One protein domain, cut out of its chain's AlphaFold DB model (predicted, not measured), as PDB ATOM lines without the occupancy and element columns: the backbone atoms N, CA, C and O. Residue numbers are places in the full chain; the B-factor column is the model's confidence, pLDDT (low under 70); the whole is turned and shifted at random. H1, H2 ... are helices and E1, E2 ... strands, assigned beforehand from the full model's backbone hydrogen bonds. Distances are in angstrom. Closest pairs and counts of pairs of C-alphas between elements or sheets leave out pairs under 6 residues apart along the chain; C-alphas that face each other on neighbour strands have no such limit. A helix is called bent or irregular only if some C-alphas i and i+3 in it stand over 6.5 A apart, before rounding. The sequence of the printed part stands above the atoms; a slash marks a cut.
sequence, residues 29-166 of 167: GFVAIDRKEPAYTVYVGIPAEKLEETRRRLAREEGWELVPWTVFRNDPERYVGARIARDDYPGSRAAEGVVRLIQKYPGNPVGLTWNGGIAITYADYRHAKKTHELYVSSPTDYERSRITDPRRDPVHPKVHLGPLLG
ATOM      1  N   GLY A  29     -22.424  25.685 -44.797       84.94
ATOM      2  CA  GLY A  29     -22.395  24.421 -45.532       84.94
ATOM      3  C   GLY A  29     -21.236  23.525 -45.083       84.94
ATOM      4  O   GLY A  29     -21.359  22.300 -45.046       84.94
ATOM      5  N   PHE A  30     -20.096  24.131 -44.733       94.50
ATOM      6  CA  PHE A  30     -18.839  23.437 -44.439       94.50
ATOM      7  C   PHE A  30     -18.068  24.114 -43.299       94.50
ATOM      8  O   PHE A  30     -18.336  25.257 -42.944       94.50
ATOM      9  N   VAL A  31     -17.071  23.419 -42.756       96.31
ATOM     10  CA  VAL A  31     -16.047  23.954 -41.854       96.31
ATOM     11  C   VAL A  31     -14.691  23.726 -42.493       96.31
ATOM     12  O   VAL A  31     -14.359  22.599 -42.861       96.31
ATOM     13  N   ALA A  32     -13.908  24.791 -42.618       96.56
ATOM     14  CA  ALA A  32     -12.490  24.693 -42.920       96.56
ATOM     15  C   ALA A  32     -11.714  24.498 -41.614       96.56
ATOM     16  O   ALA A  32     -11.913  25.259 -40.666       96.56
ATOM     17  N   ILE A  33     -10.849  23.489 -41.568       97.25
ATOM     18  CA  ILE A  33     -10.050  23.127 -40.395       97.25
ATOM     19  C   ILE A  33      -8.568  23.213 -40.760       97.25
ATOM     20  O   ILE A  33      -8.124  22.511 -41.668       97.25
ATOM     21  N   ASP A  34      -7.807  24.034 -40.040       96.38
ATOM     22  CA  ASP A  34      -6.347  24.130 -40.151       96.38
ATOM     23  C   ASP A  34      -5.683  23.524 -38.910       96.38
ATOM     24  O   ASP A  34      -5.911  23.976 -37.782       96.38
ATOM     25  N   ARG A  35      -4.853  22.497 -39.126       95.00
ATOM     26  CA  ARG A  35      -4.110  21.769 -38.079       95.00
ATOM     27  C   ARG A  35      -2.591  21.905 -38.203       95.00
ATOM     28  O   ARG A  35      -1.871  21.097 -37.622       95.00
ATOM     29  N   LYS A  36      -2.091  22.876 -38.970       94.44
ATOM     30  CA  LYS A  36      -0.643  23.062 -39.178       94.44
ATOM     31  C   LYS A  36       0.112  23.385 -37.900       94.44
ATOM     32  O   LYS A  36       1.266  22.996 -37.761       94.44
ATOM     33  N   GLU A  37      -0.517  24.138 -37.007       96.19
ATOM     34  CA  GLU A  37       0.095  24.581 -35.762       96.19
ATOM     35  C   GLU A  37      -0.158  23.551 -34.646       96.19
ATOM     36  O   GLU A  37      -1.310  23.274 -34.318       96.19
ATOM     37  N   PRO A  38       0.887  22.994 -34.011       96.69
ATOM     38  CA  PRO A  38       0.718  22.102 -32.865       96.69
ATOM     39  C   PRO A  38      -0.004  22.746 -31.674       96.69
ATOM     40  O   PRO A  38      -0.755  22.073 -30.972       96.69
ATOM     41  N   ALA A  39       0.190  24.050 -31.456       98.19
ATOM     42  CA  ALA A  39      -0.371  24.753 -30.305       98.19
ATOM     43  C   ALA A  39      -1.885  25.020 -30.387       98.19
ATOM     44  O   ALA A  39      -2.504  25.320 -29.362       98.19
ATOM     45  N   TYR A  40      -2.491  24.972 -31.576       98.38
ATOM     46  CA  TYR A  40      -3.925  25.196 -31.750       98.38
ATOM     47  C   TYR A  40      -4.442  24.673 -33.094       98.38
ATOM     48  O   TYR A  40      -3.734  24.637 -34.091       98.38
ATOM     49  N   THR A  41      -5.726  24.336 -33.145       98.31
ATOM     50  CA  THR A  41      -6.457  24.060 -34.391       98.31
ATOM     51  C   THR A  41      -7.401  25.220 -34.689       98.31
ATOM     52  O   THR A  41      -8.115  25.654 -33.788       98.31
ATOM     53  N   VAL A  42      -7.418  25.718 -35.928       98.12
ATOM     54  CA  VAL A  42      -8.328  26.797 -36.351       98.12
ATOM     55  C   VAL A  42      -9.505  26.213 -37.116       98.12
ATOM     56  O   VAL A  42      -9.323  25.402 -38.021       98.12
ATOM     57  N   TYR A  43     -10.705  26.673 -36.784       98.00
ATOM     58  CA  TYR A  43     -11.952  26.323 -37.446       98.00
ATOM     59  C   TYR A  43     -12.597  27.578 -38.024       98.00
ATOM     60  O   TYR A  43     -12.662  28.616 -37.361       98.00
ATOM     61  N   VAL A  44     -13.106  27.483 -39.249       96.69
ATOM     62  CA  VAL A  44     -13.842  28.568 -39.904       96.69
ATOM     63  C   VAL A  44     -15.104  27.996 -40.531       96.69
ATOM     64  O   VAL A  44     -15.022  27.131 -41.403       96.69
ATOM     65  N   GLY A  45     -16.272  28.482 -40.111       95.62
ATOM     66  CA  GLY A  45     -17.540  28.159 -40.771       95.62
ATOM     67  C   GLY A  45     -17.587  28.781 -42.157       95.62
ATOM     68  O   GLY A  45     -17.326  29.974 -42.305       95.62
ATOM     69  N   ILE A  46     -17.898  27.984 -43.171       94.44
ATOM     70  CA  ILE A  46     -17.957  28.405 -44.567       94.44
ATOM     71  C   ILE A  46     -19.416  28.358 -45.018       94.44
ATOM     72  O   ILE A  46     -19.977  27.261 -45.146       94.44
ATOM     73  N   PRO A  47     -20.031  29.523 -45.282       90.62
ATOM     74  CA  PRO A  47     -21.351  29.576 -45.886       90.62
ATOM     75  C   PRO A  47     -21.397  28.829 -47.219       90.62
ATOM     76  O   PRO A  47     -20.411  28.835 -47.967       90.62
ATOM     77  N   ALA A  48     -22.516  28.169 -47.521       87.38
ATOM     78  CA  ALA A  48     -22.642  27.328 -48.716       87.38
ATOM     79  C   ALA A  48     -22.336  28.102 -50.013       87.38
ATOM     80  O   ALA A  48     -21.655  27.593 -50.904       87.38
ATOM     81  N   GLU A  49     -22.756  29.363 -50.085       88.56
ATOM     82  CA  GLU A  49     -22.528  30.260 -51.215       88.56
ATOM     83  C   GLU A  49     -21.052  30.652 -51.405       88.56
ATOM     84  O   GLU A  49     -20.646  30.995 -52.514       88.56
ATOM     85  N   LYS A  50     -20.223  30.549 -50.356       90.44
ATOM     86  CA  LYS A  50     -18.778  30.847 -50.395       90.44
ATOM     87  C   LYS A  50     -17.901  29.605 -50.567       90.44
ATOM     88  O   LYS A  50     -16.669  29.714 -50.584       90.44
ATOM     89  N   LEU A  51     -18.499  28.419 -50.691       89.56
ATOM     90  CA  LEU A  51     -17.768  27.153 -50.706       89.56
ATOM     91  C   LEU A  51     -16.781  27.051 -51.870       89.56
ATOM     92  O   LEU A  51     -15.618  26.728 -51.652       89.56
ATOM     93  N   GLU A  52     -17.222  27.325 -53.096       91.56
ATOM     94  CA  GLU A  52     -16.379  27.145 -54.286       91.56
ATOM     95  C   GLU A  52     -15.225  28.150 -54.342       91.56
ATOM     96  O   GLU A  52     -14.112  27.814 -54.745       91.56
ATOM     97  N   GLU A  53     -15.461  29.380 -53.883       91.44
ATOM     98  CA  GLU A  53     -14.395  30.364 -53.693       91.44
ATOM     99  C   GLU A  53     -13.377  29.870 -52.658       91.44
ATOM    100  O   GLU A  53     -12.173  29.851 -52.925       91.44
ATOM    101  N   THR A  54     -13.866  29.393 -51.511       91.25
ATOM    102  CA  THR A  54     -13.020  28.863 -50.440       91.25
ATOM    103  C   THR A  54     -12.219  27.654 -50.913       91.25
ATOM    104  O   THR A  54     -11.014  27.611 -50.693       91.25
ATOM    105  N   ARG A  55     -12.835  26.708 -51.632       90.38
ATOM    106  CA  ARG A  55     -12.155  25.542 -52.223       90.38
ATOM    107  C   ARG A  55     -11.014  25.958 -53.138       90.38
ATOM    108  O   ARG A  55      -9.916  25.434 -53.000       90.38
ATOM    109  N   ARG A  56     -11.236  26.923 -54.034       91.69
ATOM    110  CA  ARG A  56     -10.179  27.421 -54.932       91.69
ATOM    111  C   ARG A  56      -9.037  28.096 -54.179       91.69
ATOM    112  O   ARG A  56      -7.885  27.940 -54.579       91.69
ATOM    113  N   ARG A  57      -9.344  28.842 -53.113       90.06
ATOM    114  CA  ARG A  57      -8.330  29.463 -52.251       90.06
ATOM    115  C   ARG A  57      -7.515  28.401 -51.515       90.06
ATOM    116  O   ARG A  57      -6.294  28.401 -51.620       90.06
ATOM    117  N   LEU A  58      -8.193  27.471 -50.842       89.88
ATOM    118  CA  LEU A  58      -7.566  26.417 -50.048       89.88
ATOM    119  C   LEU A  58      -6.842  25.373 -50.902       89.88
ATOM    120  O   LEU A  58      -5.870  24.807 -50.437       89.88
ATOM    121  N   ALA A  59      -7.215  25.162 -52.167       88.12
ATOM    122  CA  ALA A  59      -6.479  24.272 -53.072       88.12
ATOM    123  C   ALA A  59      -5.014  24.699 -53.304       88.12
ATOM    124  O   ALA A  59      -4.212  23.903 -53.784       88.12
ATOM    125  N   ARG A  60      -4.668  25.955 -52.988       87.25
ATOM    126  CA  ARG A  60      -3.300  26.493 -53.063       87.25
ATOM    127  C   ARG A  60      -2.562  26.443 -51.725       87.25
ATOM    128  O   ARG A  60      -1.390  26.796 -51.670       87.25
ATOM    129  N   GLU A  61      -3.250  26.062 -50.656       85.56
ATOM    130  CA  GLU A  61      -2.721  26.008 -49.303       85.56
ATOM    131  C   GLU A  61      -2.760  24.558 -48.812       85.56
ATOM    132  O   GLU A  61      -3.817  23.944 -48.718       85.56
ATOM    133  N   GLU A  62      -1.614  23.991 -48.447       84.50
ATOM    134  CA  GLU A  62      -1.597  22.650 -47.850       84.50
ATOM    135  C   GLU A  62      -2.264  22.655 -46.465       84.50
ATOM    136  O   GLU A  62      -2.488  23.716 -45.893       84.50
ATOM    137  N   GLY A  63      -2.588  21.491 -45.900       83.62
ATOM    138  CA  GLY A  63      -2.957  21.343 -44.481       83.62
ATOM    139  C   GLY A  63      -4.364  21.791 -44.058       83.62
ATOM    140  O   GLY A  63      -4.694  21.639 -42.882       83.62
ATOM    141  N   TRP A  64      -5.193  22.290 -44.979       93.00
ATOM    142  CA  TRP A  64      -6.605  22.569 -44.713       93.00
ATOM    143  C   TRP A  64      -7.498  21.374 -45.051       93.00
ATOM    144  O   TRP A  64      -7.408  20.796 -46.132       93.00
ATOM    145  N   GLU A  65      -8.421  21.051 -44.151       93.81
ATOM    146  CA  GLU A  65      -9.501  20.090 -44.381       93.81
ATOM    147  C   GLU A  65     -10.831  20.839 -44.526       93.81
ATOM    148  O   GLU A  65     -11.122  21.740 -43.743       93.81
ATOM    149  N   LEU A  66     -11.656  20.461 -45.505       94.38
ATOM    150  CA  LEU A  66     -13.034  20.942 -45.623       94.38
ATOM    151  C   LEU A  66     -14.003  19.828 -45.228       94.38
ATOM    152  O   LEU A  66     -14.125  18.827 -45.932       94.38
ATOM    153  N   VAL A  67     -14.725  20.031 -44.130       95.00
ATOM    154  CA  VAL A  67     -15.673  19.058 -43.571       95.00
ATOM    155  C   VAL A  67     -17.097  19.588 -43.731       95.00
ATOM    156  O   VAL A  67     -17.331  20.754 -43.416       95.00
ATOM    157  N   PRO A  68     -18.075  18.791 -44.199       94.38
ATOM    158  CA  PRO A  68     -19.474  19.210 -44.189       94.38
ATOM    159  C   PRO A  68     -19.916  19.594 -42.775       94.38
ATOM    160  O   PRO A  68     -19.644  18.868 -41.817       94.38
ATOM    161  N   TRP A  69     -20.625  20.713 -42.638       94.19
ATOM    162  CA  TRP A  69     -21.030  21.226 -41.327       94.19
ATOM    163  C   TRP A  69     -21.844  20.208 -40.518       94.19
ATOM    164  O   TRP A  69     -21.615  20.023 -39.324       94.19
ATOM    165  N   THR A  70     -22.741  19.479 -41.184       92.69
ATOM    166  CA  THR A  70     -23.553  18.423 -40.568       92.69
ATOM    167  C   THR A  70     -22.711  17.285 -39.999       92.69
ATOM    168  O   THR A  70     -23.049  16.752 -38.948       92.69
ATOM    169  N   VAL A  71     -21.602  16.931 -40.650       94.50
ATOM    170  CA  VAL A  71     -20.671  15.904 -40.165       94.50
ATOM    171  C   VAL A  71     -19.880  16.436 -38.973       94.50
ATOM    172  O   VAL A  71     -19.801  15.769 -37.948       94.50
ATOM    173  N   PHE A  72     -19.358  17.661 -39.080       95.31
ATOM    174  CA  PHE A  72     -18.588  18.301 -38.015       95.31
ATOM    175  C   PHE A  72     -19.396  18.450 -36.718       95.31
ATOM    176  O   PHE A  72     -18.939  18.048 -35.651       95.31
ATOM    177  N   ARG A  73     -20.619  18.991 -36.800       93.69
ATOM    178  CA  ARG A  73     -21.448  19.281 -35.617       93.69
ATOM    179  C   ARG A  73     -21.979  18.028 -34.914       93.69
ATOM    180  O   ARG A  73     -22.301  18.098 -33.734       93.69
ATOM    181  N   ASN A  74     -22.124  16.921 -35.646       93.50
ATOM    182  CA  ASN A  74     -22.666  15.671 -35.111       93.50
ATOM    183  C   ASN A  74     -21.603  14.844 -34.372       93.50
ATOM    184  O   ASN A  74     -21.963  13.946 -33.618       93.50
ATOM    185  N   ASP A  75     -20.319  15.142 -34.580       92.94
ATOM    186  CA  ASP A  75     -19.200  14.460 -33.927       92.94
ATOM    187  C   ASP A  75     -18.129  15.469 -33.458       92.94
ATOM    188  O   ASP A  75     -16.981  15.456 -33.919       92.94
ATOM    189  N   PRO A  76     -18.490  16.406 -32.559       88.38
ATOM    190  CA  PRO A  76     -17.564  17.438 -32.102       88.38
ATOM    191  C   PRO A  76     -16.385  16.850 -31.324       88.38
ATOM    192  O   PRO A  76     -15.318  17.456 -31.286       88.38
ATOM    193  N   GLU A  77     -16.543  15.665 -30.737       89.75
ATOM    194  CA  GLU A  77     -15.456  14.984 -30.043       89.75
ATOM    195  C   GLU A  77     -14.352  14.582 -31.022       89.75
ATOM    196  O   GLU A  77     -13.189  14.918 -30.811       89.75
ATOM    197  N   ARG A  78     -14.700  13.968 -32.159       93.44
ATOM    198  CA  ARG A  78     -13.720  13.611 -33.193       93.44
ATOM    199  C   ARG A  78     -12.979  14.816 -33.760       93.44
ATOM    200  O   ARG A  78     -11.784  14.724 -34.041       93.44
ATOM    201  N   TYR A  79     -13.687  15.914 -34.013       94.62
ATOM    202  CA  TYR A  79     -13.105  17.050 -34.728       94.62
ATOM    203  C   TYR A  79     -12.459  18.086 -33.815       94.62
ATOM    204  O   TYR A  79     -11.481  18.703 -34.233       94.62
ATOM    205  N   VAL A  80     -12.990  18.263 -32.602       95.25
ATOM    206  CA  VAL A  80     -12.579  19.293 -31.643       95.25
ATOM    207  C   VAL A  80     -11.971  18.660 -30.393       95.25
ATOM    208  O   VAL A  80     -10.821  18.950 -30.083       95.25
ATOM    209  N   GLY A  81     -12.686  17.761 -29.710       92.44
ATOM    210  CA  GLY A  81     -12.217  17.124 -28.466       92.44
ATOM    211  C   GLY A  81     -10.872  16.402 -28.621       92.44
ATOM    212  O   GLY A  81      -9.930  16.672 -27.881       92.44
ATOM    213  N   ALA A  82     -10.714  15.621 -29.693       93.38
ATOM    214  CA  ALA A  82      -9.490  14.891 -30.036       93.38
ATOM    215  C   ALA A  82      -8.267  15.787 -30.327       93.38
ATOM    216  O   ALA A  82      -7.169  15.288 -30.589       93.38
ATOM    217  N   ARG A  83      -8.440  17.115 -30.342       95.06
ATOM    218  CA  ARG A  83      -7.356  18.093 -30.510       95.06
ATOM    219  C   ARG A  83      -6.832  18.636 -29.181       95.06
ATOM    220  O   ARG A  83      -5.821  19.335 -29.188       95.06
ATOM    221  N   ILE A  84      -7.476  18.298 -28.066       96.31
ATOM    222  CA  ILE A  84      -7.034  18.654 -26.720       96.31
ATOM    223  C   ILE A  84      -6.028  17.597 -26.258       96.31
ATOM    224  O   ILE A  84      -6.384  16.455 -25.985       96.31
ATOM    225  N   ALA A  85      -4.755  17.974 -26.178       95.56
ATOM    226  CA  ALA A  85      -3.687  17.095 -25.705       95.56
ATOM    227  C   ALA A  85      -3.664  16.976 -24.172       95.56
ATOM    228  O   ALA A  85      -3.241  15.953 -23.634       95.56
ATOM    229  N   ARG A  86      -4.106  18.022 -23.462       95.12
ATOM    230  CA  ARG A  86      -4.204  18.075 -21.997       95.12
ATOM    231  C   ARG A  86      -5.340  19.012 -21.610       95.12
ATOM    232  O   ARG A  86      -5.309  20.166 -21.996       95.12
ATOM    233  N   ASP A  87      -6.337  18.550 -20.867       96.00
ATOM    234  CA  ASP A  87      -7.470  19.407 -20.496       96.00
ATOM    235  C   ASP A  87      -7.150  20.251 -19.250       96.00
ATOM    236  O   ASP A  87      -7.195  19.756 -18.123       96.00
ATOM    237  N   ASP A  88      -6.814  21.529 -19.452       96.62
ATOM    238  CA  ASP A  88      -6.632  22.498 -18.360       96.62
ATOM    239  C   ASP A  88      -7.942  23.103 -17.851       96.62
ATOM    240  O   ASP A  88      -7.956  23.765 -16.806       96.62
ATOM    241  N   TYR A  89      -9.042  22.894 -18.574       95.19
ATOM    242  CA  TYR A  89     -10.313  23.568 -18.345       95.19
ATOM    243  C   TYR A  89     -11.454  22.551 -18.207       95.19
ATOM    244  O   TYR A  89     -12.431  22.609 -18.971       95.19
ATOM    245  N   PRO A  90     -11.391  21.648 -17.211       92.31
ATOM    246  CA  PRO A  90     -12.391  20.605 -17.052       92.31
ATOM    247  C   PRO A  90     -13.788  21.207 -16.865       92.31
ATOM    248  O   PRO A  90     -14.005  22.124 -16.068       92.31
ATOM    249  N   GLY A  91     -14.755  20.696 -17.632       90.12
ATOM    250  CA  GLY A  91     -16.151  21.150 -17.597       90.12
ATOM    251  C   GLY A  91     -16.423  22.490 -18.293       90.12
ATOM    252  O   GLY A  91     -17.540  22.997 -18.225       90.12
ATOM    253  N   SER A  92     -15.441  23.070 -18.990       90.12
ATOM    254  CA  SER A  92     -15.576  24.361 -19.685       90.12
ATOM    255  C   SER A  92     -16.482  24.348 -20.920       90.12
ATOM    256  O   SER A  92     -16.846  25.417 -21.411       90.12
ATOM    257  N   ARG A  93     -16.841  23.159 -21.423       92.56
ATOM    258  CA  ARG A  93     -17.615  22.958 -22.663       92.56
ATOM    259  C   ARG A  93     -16.937  23.573 -23.895       92.56
ATOM    260  O   ARG A  93     -17.623  23.976 -24.829       92.56
ATOM    261  N   ALA A  94     -15.601  23.628 -23.926       93.94
ATOM    262  CA  ALA A  94     -14.839  24.219 -25.030       93.94
ATOM    263  C   ALA A  94     -15.219  23.640 -26.404       93.94
ATOM    264  O   ALA A  94     -15.505  24.405 -27.323       93.94
ATOM    265  N   ALA A  95     -15.311  22.311 -26.531       93.88
ATOM    266  CA  ALA A  95     -15.673  21.661 -27.793       93.88
ATOM    267  C   ALA A  95     -17.060  22.088 -28.303       93.88
ATOM    268  O   ALA A  95     -17.217  22.470 -29.463       93.88
ATOM    269  N   GLU A  96     -18.058  22.106 -27.417       94.69
ATOM    270  CA  GLU A  96     -19.397  22.604 -27.737       94.69
ATOM    271  C   GLU A  96     -19.370  24.103 -28.076       94.69
ATOM    272  O   GLU A  96     -20.025  24.551 -29.017       94.69
ATOM    273  N   GLY A  97     -18.576  24.881 -27.338       95.44
ATOM    274  CA  GLY A  97     -18.385  26.310 -27.557       95.44
ATOM    275  C   GLY A  97     -17.843  26.622 -28.948       95.44
ATOM    276  O   GLY A  97     -18.382  27.500 -29.617       95.44
ATOM    277  N   VAL A  98     -16.846  25.867 -29.426       97.19
ATOM    278  CA  VAL A  98     -16.307  25.994 -30.791       97.19
ATOM    279  C   VAL A  98     -17.411  25.807 -31.828       97.19
ATOM    280  O   VAL A  98     -17.589  26.670 -32.686       97.19
ATOM    281  N   VAL A  99     -18.202  24.734 -31.723       95.81
ATOM    282  CA  VAL A  99     -19.329  24.483 -32.639       95.81
ATOM    283  C   VAL A  99     -20.297  25.667 -32.626       95.81
ATOM    284  O   VAL A  99     -20.653  26.204 -33.673       95.81
ATOM    285  N   ARG A 100     -20.696  26.135 -31.442       95.56
ATOM    286  CA  ARG A 100     -21.675  27.222 -31.313       95.56
ATOM    287  C   ARG A 100     -21.144  28.563 -31.815       95.56
ATOM    288  O   ARG A 100     -21.915  29.323 -32.396       95.56
ATOM    289  N   LEU A 101     -19.853  28.843 -31.644       96.06
ATOM    290  CA  LEU A 101     -19.208  30.034 -32.198       96.06
ATOM    291  C   LEU A 101     -19.164  29.994 -33.725       96.06
ATOM    292  O   LEU A 101     -19.526  30.986 -34.350       96.06
ATOM    293  N   ILE A 102     -18.792  28.855 -34.317       95.38
ATOM    294  CA  ILE A 102     -18.779  28.677 -35.777       95.38
ATOM    295  C   ILE A 102     -20.179  28.884 -36.358       95.38
ATOM    296  O   ILE A 102     -20.337  29.589 -37.351       95.38
ATOM    297  N   GLN A 103     -21.199  28.312 -35.711       93.19
ATOM    298  CA  GLN A 103     -22.587  28.461 -36.141       93.19
ATOM    299  C   GLN A 103     -23.071  29.912 -36.043       93.19
ATOM    300  O   GLN A 103     -23.766  30.395 -36.931       93.19
ATOM    301  N   LYS A 104     -22.721  30.610 -34.956       94.25
ATOM    302  CA  LYS A 104     -23.174  31.984 -34.705       94.25
ATOM    303  C   LYS A 104     -22.425  33.021 -35.548       94.25
ATOM    304  O   LYS A 104     -23.006  34.048 -35.891       94.25
ATOM    305  N   TYR A 105     -21.155  32.771 -35.858       93.38
ATOM    306  CA  TYR A 105     -20.261  33.708 -36.538       93.38
ATOM    307  C   TYR A 105     -19.521  33.034 -37.707       93.38
ATOM    308  O   TYR A 105     -18.293  32.896 -37.663       93.38
ATOM    309  N   PRO A 106     -20.231  32.612 -38.769       92.00
ATOM    310  CA  PRO A 106     -19.586  32.016 -39.932       92.00
ATOM    311  C   PRO A 106     -18.596  32.997 -40.577       92.00
ATOM    312  O   PRO A 106     -18.823  34.205 -40.627       92.00
ATOM    313  N   GLY A 107     -17.478  32.472 -41.076       91.62
ATOM    314  CA  GLY A 107     -16.368  33.244 -41.635       91.62
ATOM    315  C   GLY A 107     -15.355  33.757 -40.606       91.62
ATOM    316  O   GLY A 107     -14.232  34.075 -40.996       91.62
ATOM    317  N   ASN A 108     -15.694  33.784 -39.312       94.00
ATOM    318  CA  ASN A 108     -14.752  34.179 -38.267       94.00
ATOM    319  C   ASN A 108     -13.923  32.969 -37.804       94.00
ATOM    320  O   ASN A 108     -14.496  31.920 -37.502       94.00
ATOM    321  N   PRO A 109     -12.587  33.093 -37.718       96.00
ATOM    322  CA  PRO A 109     -11.745  32.017 -37.225       96.00
ATOM    323  C   PRO A 109     -11.909  31.831 -35.718       96.00
ATOM    324  O   PRO A 109     -11.816  32.782 -34.941       96.00
ATOM    325  N   VAL A 110     -12.098  30.579 -35.316       98.12
ATOM    326  CA  VAL A 110     -12.142  30.147 -33.920       98.12
ATOM    327  C   VAL A 110     -11.029  29.133 -33.712       98.12
ATOM    328  O   VAL A 110     -10.985  28.107 -34.385       98.12
ATOM    329  N   GLY A 111     -10.118  29.414 -32.794       98.31
ATOM    330  CA  GLY A 111      -9.047  28.516 -32.395       98.31
ATOM    331  C   GLY A 111      -9.449  27.669 -31.193       98.31
ATOM    332  O   GLY A 111      -9.987  28.196 -30.222       98.31
ATOM    333  N   LEU A 112      -9.137  26.377 -31.231       98.56
ATOM    334  CA  LEU A 112      -9.039  25.528 -30.044       98.56
ATOM    335  C   LEU A 112      -7.559  25.325 -29.731       98.56
ATOM    336  O   LEU A 112      -6.817  24.848 -30.592       98.56
ATOM    337  N   THR A 113      -7.124  25.670 -28.526       98.62
ATOM    338  CA  THR A 113      -5.728  25.489 -28.115       98.62
ATOM    339  C   THR A 113      -5.452  24.041 -27.709       98.62
ATOM    340  O   THR A 113      -6.358  23.293 -27.341       98.62
ATOM    341  N   TRP A 114      -4.178  23.648 -27.742       98.25
ATOM    342  CA  TRP A 114      -3.701  22.317 -27.347       98.25
ATOM    343  C   TRP A 114      -4.162  21.890 -25.948       98.25
ATOM    344  O   TRP A 114      -4.278  20.693 -25.682       98.25
ATOM    345  N   ASN A 115      -4.420  22.859 -25.066       97.75
ATOM    346  CA  ASN A 115      -4.837  22.626 -23.695       97.75
ATOM    347  C   ASN A 115      -6.347  22.806 -23.426       97.75
ATOM    348  O   ASN A 115      -6.772  22.887 -22.275       97.75
ATOM    349  N   GLY A 116      -7.167  22.893 -24.481       97.62
ATOM    350  CA  GLY A 116      -8.630  22.995 -24.372       97.62
ATOM    351  C   GLY A 116      -9.171  24.419 -24.208       97.62
ATOM    352  O   GLY A 116     -10.356  24.603 -23.939       97.62
ATOM    353  N   GLY A 117      -8.318  25.427 -24.366       98.00
ATOM    354  CA  GLY A 117      -8.701  26.833 -24.391       98.00
ATOM    355  C   GLY A 117      -9.283  27.252 -25.739       98.00
ATOM    356  O   GLY A 117      -9.257  26.509 -26.724       98.00
ATOM    357  N   ILE A 118      -9.801  28.476 -25.789       98.31
ATOM    358  CA  ILE A 118     -10.358  29.097 -26.993       98.31
ATOM    359  C   ILE A 118      -9.485  30.291 -27.367       98.31
ATOM    360  O   ILE A 118      -9.170  31.111 -26.513       98.31
ATOM    361  N   ALA A 119      -9.109  30.397 -28.639       98.44
ATOM    362  CA  ALA A 119      -8.338  31.517 -29.165       98.44
ATOM    363  C   ALA A 119      -9.108  32.229 -30.278       98.44
ATOM    364  O   ALA A 119      -9.533  31.601 -31.243       98.44
ATOM    365  N   ILE A 120      -9.292  33.544 -30.163       97.38
ATOM    366  CA  ILE A 120     -10.017  34.341 -31.171       97.38
ATOM    367  C   ILE A 120      -9.150  35.503 -31.652       97.38
ATOM    368  O   ILE A 120      -9.131  35.832 -32.837       97.38
ATOM    369  N   THR A 121      -8.401  36.113 -30.742       97.12
ATOM    370  CA  THR A 121      -7.526  37.247 -31.012       97.12
ATOM    371  C   THR A 121      -6.088  36.802 -31.258       97.12
ATOM    372  O   THR A 121      -5.653  35.726 -30.851       97.12
ATOM    373  N   TYR A 122      -5.296  37.678 -31.878       96.75
ATOM    374  CA  TYR A 122      -3.862  37.452 -32.063       96.75
ATOM    375  C   TYR A 122      -3.122  37.157 -30.745       96.75
ATOM    376  O   TYR A 122      -2.225  36.311 -30.717       96.75
ATOM    377  N   ALA A 123      -3.498  37.831 -29.652       97.88
ATOM    378  CA  ALA A 123      -2.883  37.628 -28.344       97.88
ATOM    379  C   ALA A 123      -3.138  36.210 -27.812       97.88
ATOM    380  O   ALA A 123      -2.217  35.591 -27.282       97.88
ATOM    381  N   ASP A 124      -4.337  35.677 -28.042       98.31
ATOM    382  CA  ASP A 124      -4.729  34.328 -27.631       98.31
ATOM    383  C   ASP A 124      -3.889  33.277 -28.365       98.31
ATOM    384  O   ASP A 124      -3.276  32.410 -27.744       98.31
ATOM    385  N   TYR A 125      -3.757  33.409 -29.690       98.44
ATOM    386  CA  TYR A 125      -2.921  32.513 -30.495       98.44
ATOM    387  C   TYR A 125      -1.444  32.573 -30.084       98.44
ATOM    388  O   TYR A 125      -0.770  31.544 -30.004       98.44
ATOM    389  N   ARG A 126      -0.917  33.767 -29.783       98.44
ATOM    390  CA  ARG A 126       0.453  33.928 -29.266       98.44
ATOM    391  C   ARG A 126       0.621  33.302 -27.885       98.44
ATOM    392  O   ARG A 126       1.664  32.701 -27.626       98.44
ATOM    393  N   HIS A 127      -0.377  33.437 -27.016       98.31
ATOM    394  CA  HIS A 127      -0.384  32.816 -25.698       98.31
ATOM    395  C   HIS A 127      -0.380  31.286 -25.807       98.31
ATOM    396  O   HIS A 127       0.450  30.633 -25.175       98.31
ATOM    397  N   ALA A 128      -1.229  30.724 -26.670       98.50
ATOM    398  CA  ALA A 128      -1.290  29.292 -26.940       98.50
ATOM    399  C   ALA A 128       0.055  28.740 -27.439       98.50
ATOM    400  O   ALA A 128       0.541  27.749 -26.902       98.50
ATOM    401  N   LYS A 129       0.707  29.413 -28.401       98.62
ATOM    402  CA  LYS A 129       2.045  29.013 -28.884       98.62
ATOM    403  C   LYS A 129       3.087  29.028 -27.776       98.62
ATOM    404  O   LYS A 129       3.745  28.022 -27.549       98.62
ATOM    405  N   LYS A 130       3.191  30.139 -27.042       98.25
ATOM    406  CA  LYS A 130       4.172  30.285 -25.958       98.25
ATOM    407  C   LYS A 130       3.999  29.210 -24.882       98.25
ATOM    408  O   LYS A 130       4.980  28.662 -24.388       98.25
ATOM    409  N   THR A 131       2.758  28.938 -24.486       98.00
ATOM    410  CA  THR A 131       2.463  27.936 -23.453       98.00
ATOM    411  C   THR A 131       2.694  26.517 -23.953       98.00
ATOM    412  O   THR A 131       3.235  25.712 -23.202       98.00
ATOM    413  N   HIS A 132       2.376  26.228 -25.217       98.50
ATOM    414  CA  HIS A 132       2.693  24.948 -25.847       98.50
ATOM    415  C   HIS A 132       4.208  24.712 -25.931       98.50
ATOM    416  O   HIS A 132       4.691  23.658 -25.531       98.50
ATOM    417  N   GLU A 133       4.976  25.703 -26.393       98.38
ATOM    418  CA  GLU A 133       6.444  25.645 -26.444       98.38
ATOM    419  C   GLU A 133       7.048  25.393 -25.055       98.38
ATOM    420  O   GLU A 133       7.946  24.561 -24.905       98.38
ATOM    421  N   LEU A 134       6.532  26.068 -24.022       98.12
ATOM    422  CA  LEU A 134       6.969  25.844 -22.645       98.12
ATOM    423  C   LEU A 134       6.604  24.439 -22.156       98.12
ATOM    424  O   LEU A 134       7.439  23.784 -21.546       98.12
ATOM    425  N   TYR A 135       5.399  23.954 -22.450       97.88
ATOM    426  CA  TYR A 135       4.977  22.604 -22.080       97.88
ATOM    427  C   TYR A 135       5.853  21.531 -22.734       97.88
ATOM    428  O   TYR A 135       6.306  20.616 -22.053       97.88
ATOM    429  N   VAL A 136       6.144  21.663 -24.030       97.94
ATOM    430  CA  VAL A 136       6.995  20.715 -24.762       97.94
ATOM    431  C   VAL A 136       8.439  20.736 -24.251       97.94
ATOM    432  O   VAL A 136       9.061  19.683 -24.144       97.94
ATOM    433  N   SER A 137       8.983  21.914 -23.933       97.94
ATOM    434  CA  SER A 137      10.376  22.046 -23.474       97.94
ATOM    435  C   SER A 137      10.575  21.736 -21.987       97.94
ATOM    436  O   SER A 137      11.610  21.184 -21.615       97.94
ATOM    437  N   SER A 138       9.606  22.074 -21.132       97.69
ATOM    438  CA  SER A 138       9.636  21.842 -19.686       97.69
ATOM    439  C   SER A 138       8.208  21.757 -19.118       97.69
ATOM    440  O   SER A 138       7.658  22.762 -18.652       97.69
ATOM    441  N   PRO A 139       7.601  20.552 -19.076       96.25
ATOM    442  CA  PRO A 139       6.278  20.361 -18.478       96.25
ATOM    443  C   PRO A 139       6.204  20.856 -17.026       96.25
ATOM    444  O   PRO A 139       5.206  21.440 -16.612       96.25
ATOM    445  N   THR A 140       7.283  20.687 -16.256       97.62
ATOM    446  CA  THR A 140       7.369  21.144 -14.861       97.62
ATOM    447  C   THR A 140       7.271  22.665 -14.742       97.62
ATOM    448  O   THR A 140       6.553  23.169 -13.878       97.62
ATOM    449  N   ASP A 141       7.988  23.416 -15.583       97.19
ATOM    450  CA  ASP A 141       7.953  24.881 -15.519       97.19
ATOM    451  C   ASP A 141       6.656  25.437 -16.094       97.19
ATOM    452  O   ASP A 141       6.133  26.433 -15.588       97.19
ATOM    453  N   TYR A 142       6.088  24.757 -17.090       97.50
ATOM    454  CA  TYR A 142       4.724  25.010 -17.520       97.50
ATOM    455  C   TYR A 142       3.743  24.886 -16.337       97.50
ATOM    456  O   TYR A 142       3.035  25.844 -16.040       97.50
ATOM    457  N   GLU A 143       3.756  23.781 -15.581       96.31
ATOM    458  CA  GLU A 143       2.837  23.585 -14.443       96.31
ATOM    459  C   GLU A 143       3.001  24.640 -13.343       96.31
ATOM    460  O   GLU A 143       2.021  25.079 -12.742       96.31
ATOM    461  N   ARG A 144       4.233  25.092 -13.085       96.31
ATOM    462  CA  ARG A 144       4.502  26.157 -12.104       96.31
ATOM    463  C   ARG A 144       4.032  27.533 -12.564       96.31
ATOM    464  O   ARG A 144       3.745  28.384 -11.725       96.31
ATOM    465  N   SER A 145       4.025  27.774 -13.873       93.19
ATOM    466  CA  SER A 145       3.745  29.088 -14.462       93.19
ATOM    467  C   SER A 145       2.344  29.216 -15.053       93.19
ATOM    468  O   SER A 145       1.938  30.335 -15.384       93.19
ATOM    469  N   ARG A 146       1.598  28.110 -15.184       93.88
ATOM    470  CA  ARG A 146       0.251  28.129 -15.753       93.88
ATOM    471  C   ARG A 146      -0.665  29.033 -14.942       93.88
ATOM    472  O   ARG A 146      -0.621  29.085 -13.710       93.88
ATOM    473  N   ILE A 147      -1.526  29.746 -15.653       93.81
ATOM    474  CA  ILE A 147      -2.477  30.656 -15.035       93.81
ATOM    475  C   ILE A 147      -3.659  29.823 -14.542       93.81
ATOM    476  O   ILE A 147      -4.342  29.178 -15.325       93.81
ATOM    477  N   THR A 148      -3.889  29.812 -13.231       89.75
ATOM    478  CA  THR A 148      -5.001  29.066 -12.619       89.75
ATOM    479  C   THR A 148      -6.242  29.920 -12.391       89.75
ATOM    480  O   THR A 148      -7.326  29.374 -12.221       89.75
ATOM    481  N   ASP A 149      -6.098  31.249 -12.384       91.50
ATOM    482  CA  ASP A 149      -7.217  32.188 -12.301       91.50
ATOM    483  C   ASP A 149      -7.848  32.380 -13.693       91.50
ATOM    484  O   ASP A 149      -7.221  33.007 -14.556       91.50
ATOM    485  N   PRO A 150      -9.102  31.929 -13.912       87.62
ATOM    486  CA  PRO A 150      -9.792  32.057 -15.194       87.62
ATOM    487  C   PRO A 150      -9.871  33.481 -15.744       87.62
ATOM    488  O   PRO A 150     -10.004  33.662 -16.947       87.62
ATOM    489  N   ARG A 151      -9.833  34.505 -14.883       87.88
ATOM    490  CA  ARG A 151      -9.949  35.912 -15.304       87.88
ATOM    491  C   ARG A 151      -8.659  36.468 -15.898       87.88
ATOM    492  O   ARG A 151      -8.682  37.522 -16.524       87.88
ATOM    493  N   ARG A 152      -7.535  35.803 -15.636       93.06
ATOM    494  CA  ARG A 152      -6.197  36.227 -16.060       93.06
ATOM    495  C   ARG A 152      -5.658  35.392 -17.210       93.06
ATOM    496  O   ARG A 152      -4.675  35.794 -17.827       93.06
ATOM    497  N   ASP A 153      -6.264  34.238 -17.454       96.31
ATOM    498  CA  ASP A 153      -5.920  33.365 -18.559       96.31
ATOM    499  C   ASP A 153      -6.672  33.825 -19.819       96.31
ATOM    500  O   ASP A 153      -7.899  33.706 -19.863       96.31
ATOM    501  N   PRO A 154      -5.971  34.358 -20.836       96.88
ATOM    502  CA  PRO A 154      -6.617  34.901 -22.024       96.88
ATOM    503  C   PRO A 154      -7.352  33.836 -22.841       96.88
ATOM    504  O   PRO A 154      -8.328  34.174 -23.498       96.88
ATOM    505  N   VAL A 155      -6.927  32.568 -22.782       97.88
ATOM    506  CA  VAL A 155      -7.535  31.489 -23.577       97.88
ATOM    507  C   VAL A 155      -8.547  30.669 -22.783       97.88
ATOM    508  O   VAL A 155      -9.150  29.740 -23.324       97.88
ATOM    509  N   HIS A 156      -8.774  30.997 -21.506       97.75
ATOM    510  CA  HIS A 156      -9.756  30.289 -20.700       97.75
ATOM    511  C   HIS A 156     -11.145  30.403 -21.358       97.75
ATOM    512  O   HIS A 156     -11.625  31.519 -21.570       97.75
ATOM    513  N   PRO A 157     -11.874  29.296 -21.611       96.75
ATOM    514  CA  PRO A 157     -13.089  29.333 -22.431       96.75
ATOM    515  C   PRO A 157     -14.142  30.353 -21.972       96.75
ATOM    516  O   PRO A 157     -14.733  31.039 -22.800       96.75
ATOM    517  N   LYS A 158     -14.329  30.550 -20.659       94.38
ATOM    518  CA  LYS A 158     -15.234  31.586 -20.110       94.38
ATOM    519  C   LYS A 158     -14.948  33.019 -20.591       94.38
ATOM    520  O   LYS A 158     -15.890  33.799 -20.674       94.38
ATOM    521  N   VAL A 159     -13.698  33.364 -20.913       94.25
ATOM    522  CA  VAL A 159     -13.322  34.704 -21.407       94.25
ATOM    523  C   VAL A 159     -13.998  35.009 -22.741       94.25
ATOM    524  O   VAL A 159     -14.415  36.142 -22.975       94.25
ATOM    525  N   HIS A 160     -14.170  33.996 -23.589       95.00
ATOM    526  CA  HIS A 160     -14.775  34.154 -24.908       95.00
ATOM    527  C   HIS A 160     -16.219  33.656 -24.957       95.00
ATOM    528  O   HIS A 160     -17.095  34.363 -25.450       95.00
ATOM    529  N   LEU A 161     -16.497  32.463 -24.426       94.75
ATOM    530  CA  LEU A 161     -17.822  31.845 -24.496       94.75
ATOM    531  C   LEU A 161     -18.869  32.639 -23.704       94.75
ATOM    532  O   LEU A 161     -20.003  32.751 -24.160       94.75
ATOM    533  N   GLY A 162     -18.497  33.258 -22.580       92.38
ATOM    534  CA  GLY A 162     -19.419  34.092 -21.808       92.38
ATOM    535  C   GLY A 162     -19.922  35.294 -22.608       92.38
ATOM    536  O   GLY A 162     -21.114  35.370 -22.906       92.38
ATOM    537  N   PRO A 163     -19.042  36.205 -23.052       93.56
ATOM    538  CA  PRO A 163     -19.458  37.362 -23.844       93.56
ATOM    539  C   PRO A 163     -20.064  37.009 -25.211       93.56
ATOM    540  O   PRO A 163     -20.969  37.699 -25.676       93.56
ATOM    541  N   LEU A 164     -19.579  35.951 -25.874       93.75
ATOM    542  CA  LEU A 164     -19.986  35.633 -27.247       93.75
ATOM    543  C   LEU A 164     -21.202  34.708 -27.332       93.75
ATOM    544  O   LEU A 164     -21.945  34.789 -28.311       93.75
ATOM    545  N   LEU A 165     -21.438  33.845 -26.341       94.44
ATOM    546  CA  LEU A 165     -22.549  32.882 -26.327       94.44
ATOM    547  C   LEU A 165     -23.505  33.048 -25.135       94.44
ATOM    548  O   LEU A 165     -24.592  32.473 -25.175       94.44
ATOM    549  N   GLY A 166     -23.149  33.837 -24.119       91.75
ATOM    550  CA  GLY A 166     -23.941  34.011 -22.896       91.75
ATOM    551  C   GLY A 166     -23.803  32.851 -21.904       91.75
ATOM    552  O   GLY A 166     -24.780  32.524 -21.235       91.75
TER     553      GLY A 166
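What this domain is: This is residues 29 to 166 of the 167 residues of an uncharacterized protein of Betaproteobacteria bacterium (UniProt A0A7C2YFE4). A strongly twisted sheet of four antiparallel strands is covered by helices on both faces: H1 and H5 lie over different parts of one face, H2 and H4 on the other. H6 follows H5 at one end of the longest axis, with H1 at the other end, while H7 packs on H4. The printed part has 138 residues, with seven named helices and four named strands in the order E1, E2, H1, E3, H2, H3, H4, E4, H5, H6, H7; the sheet's order is E3, E1, E2, E4, and the class is mixed, helices and strands. It is compact, with a radius of gyration of the C-alphas of 15.0 A and spans of 47 by 33 by 25 A.

Where its parts are: In the sheet, E3 is residues 64 to 68, E1 is 29 to 34, E2 is 40 to 47, 22.9 A long, and E4 is 109 to 113. C-alpha 29 of E1 is at (-22.395, 24.421, -45.532). The helices are H1, residues 48 to 58, 15.2 A; H2, 69 to 74; H3, 76 to 79; H4, 94 to 104, 14.9 A; H5, 122 to 137, 22.7 A; H6, 139 to 145; and H7, 157 to 165, ending with C-alpha 165 at (-22.549, 32.882, -26.327). H1 is irregular: C-alphas 49 and 52 are 7.5 A apart.

How they stand to each other: E1 and E2 form a hairpin, with N 32 and O 44 within hydrogen-bond range at 2.9 A. E3 and E1 have N 31 and O 67 at 2.8 A, and E2 and E4 have N 41 and O 112 at 2.8 A. E2, H1 and E3 form a split strand-helix-strand unit, two strands running the same way with E1 between them; its crossover is right-handed. H1 is over E1 and E2 at a height over the sheet of 8.3 A; H5, on the same face, is over E4 at 7.4 A. On the opposite face, H4 is over E2 at 8.8 A, with C-alphas 45 and 102 closest at 5.2 A, and H2 is only just over none of the strands. H4 touches H3, C-alphas 76 and 95 being closest at 6.3 A. H4 touches H7 at a shallow tilt of 26 degrees, the same way; C-alphas 94 and 157 are closest at 6.0 A. H5, with residues 131 to 135 alone, touches H6 at a steep tilt of 48 degrees, opposite ways; C-alphas 135 and 142 are closest at 5.2 A. Every O i to N i+4 pair is within hydrogen-bond range in H2, H4, H5 and H6, against 5 of 7 in H1 and 4 of 5 in H7; H3 is too short for such a pair.

The domain as a whole: The C-alphas farthest apart, of Glu 49 and Thr 140, are 47.9 A apart. The printed part has no cut; the links H3 to H4 and H6 to H7 are long. Mean pLDDT of the printed part is 94.5, and no printed residue is under 70.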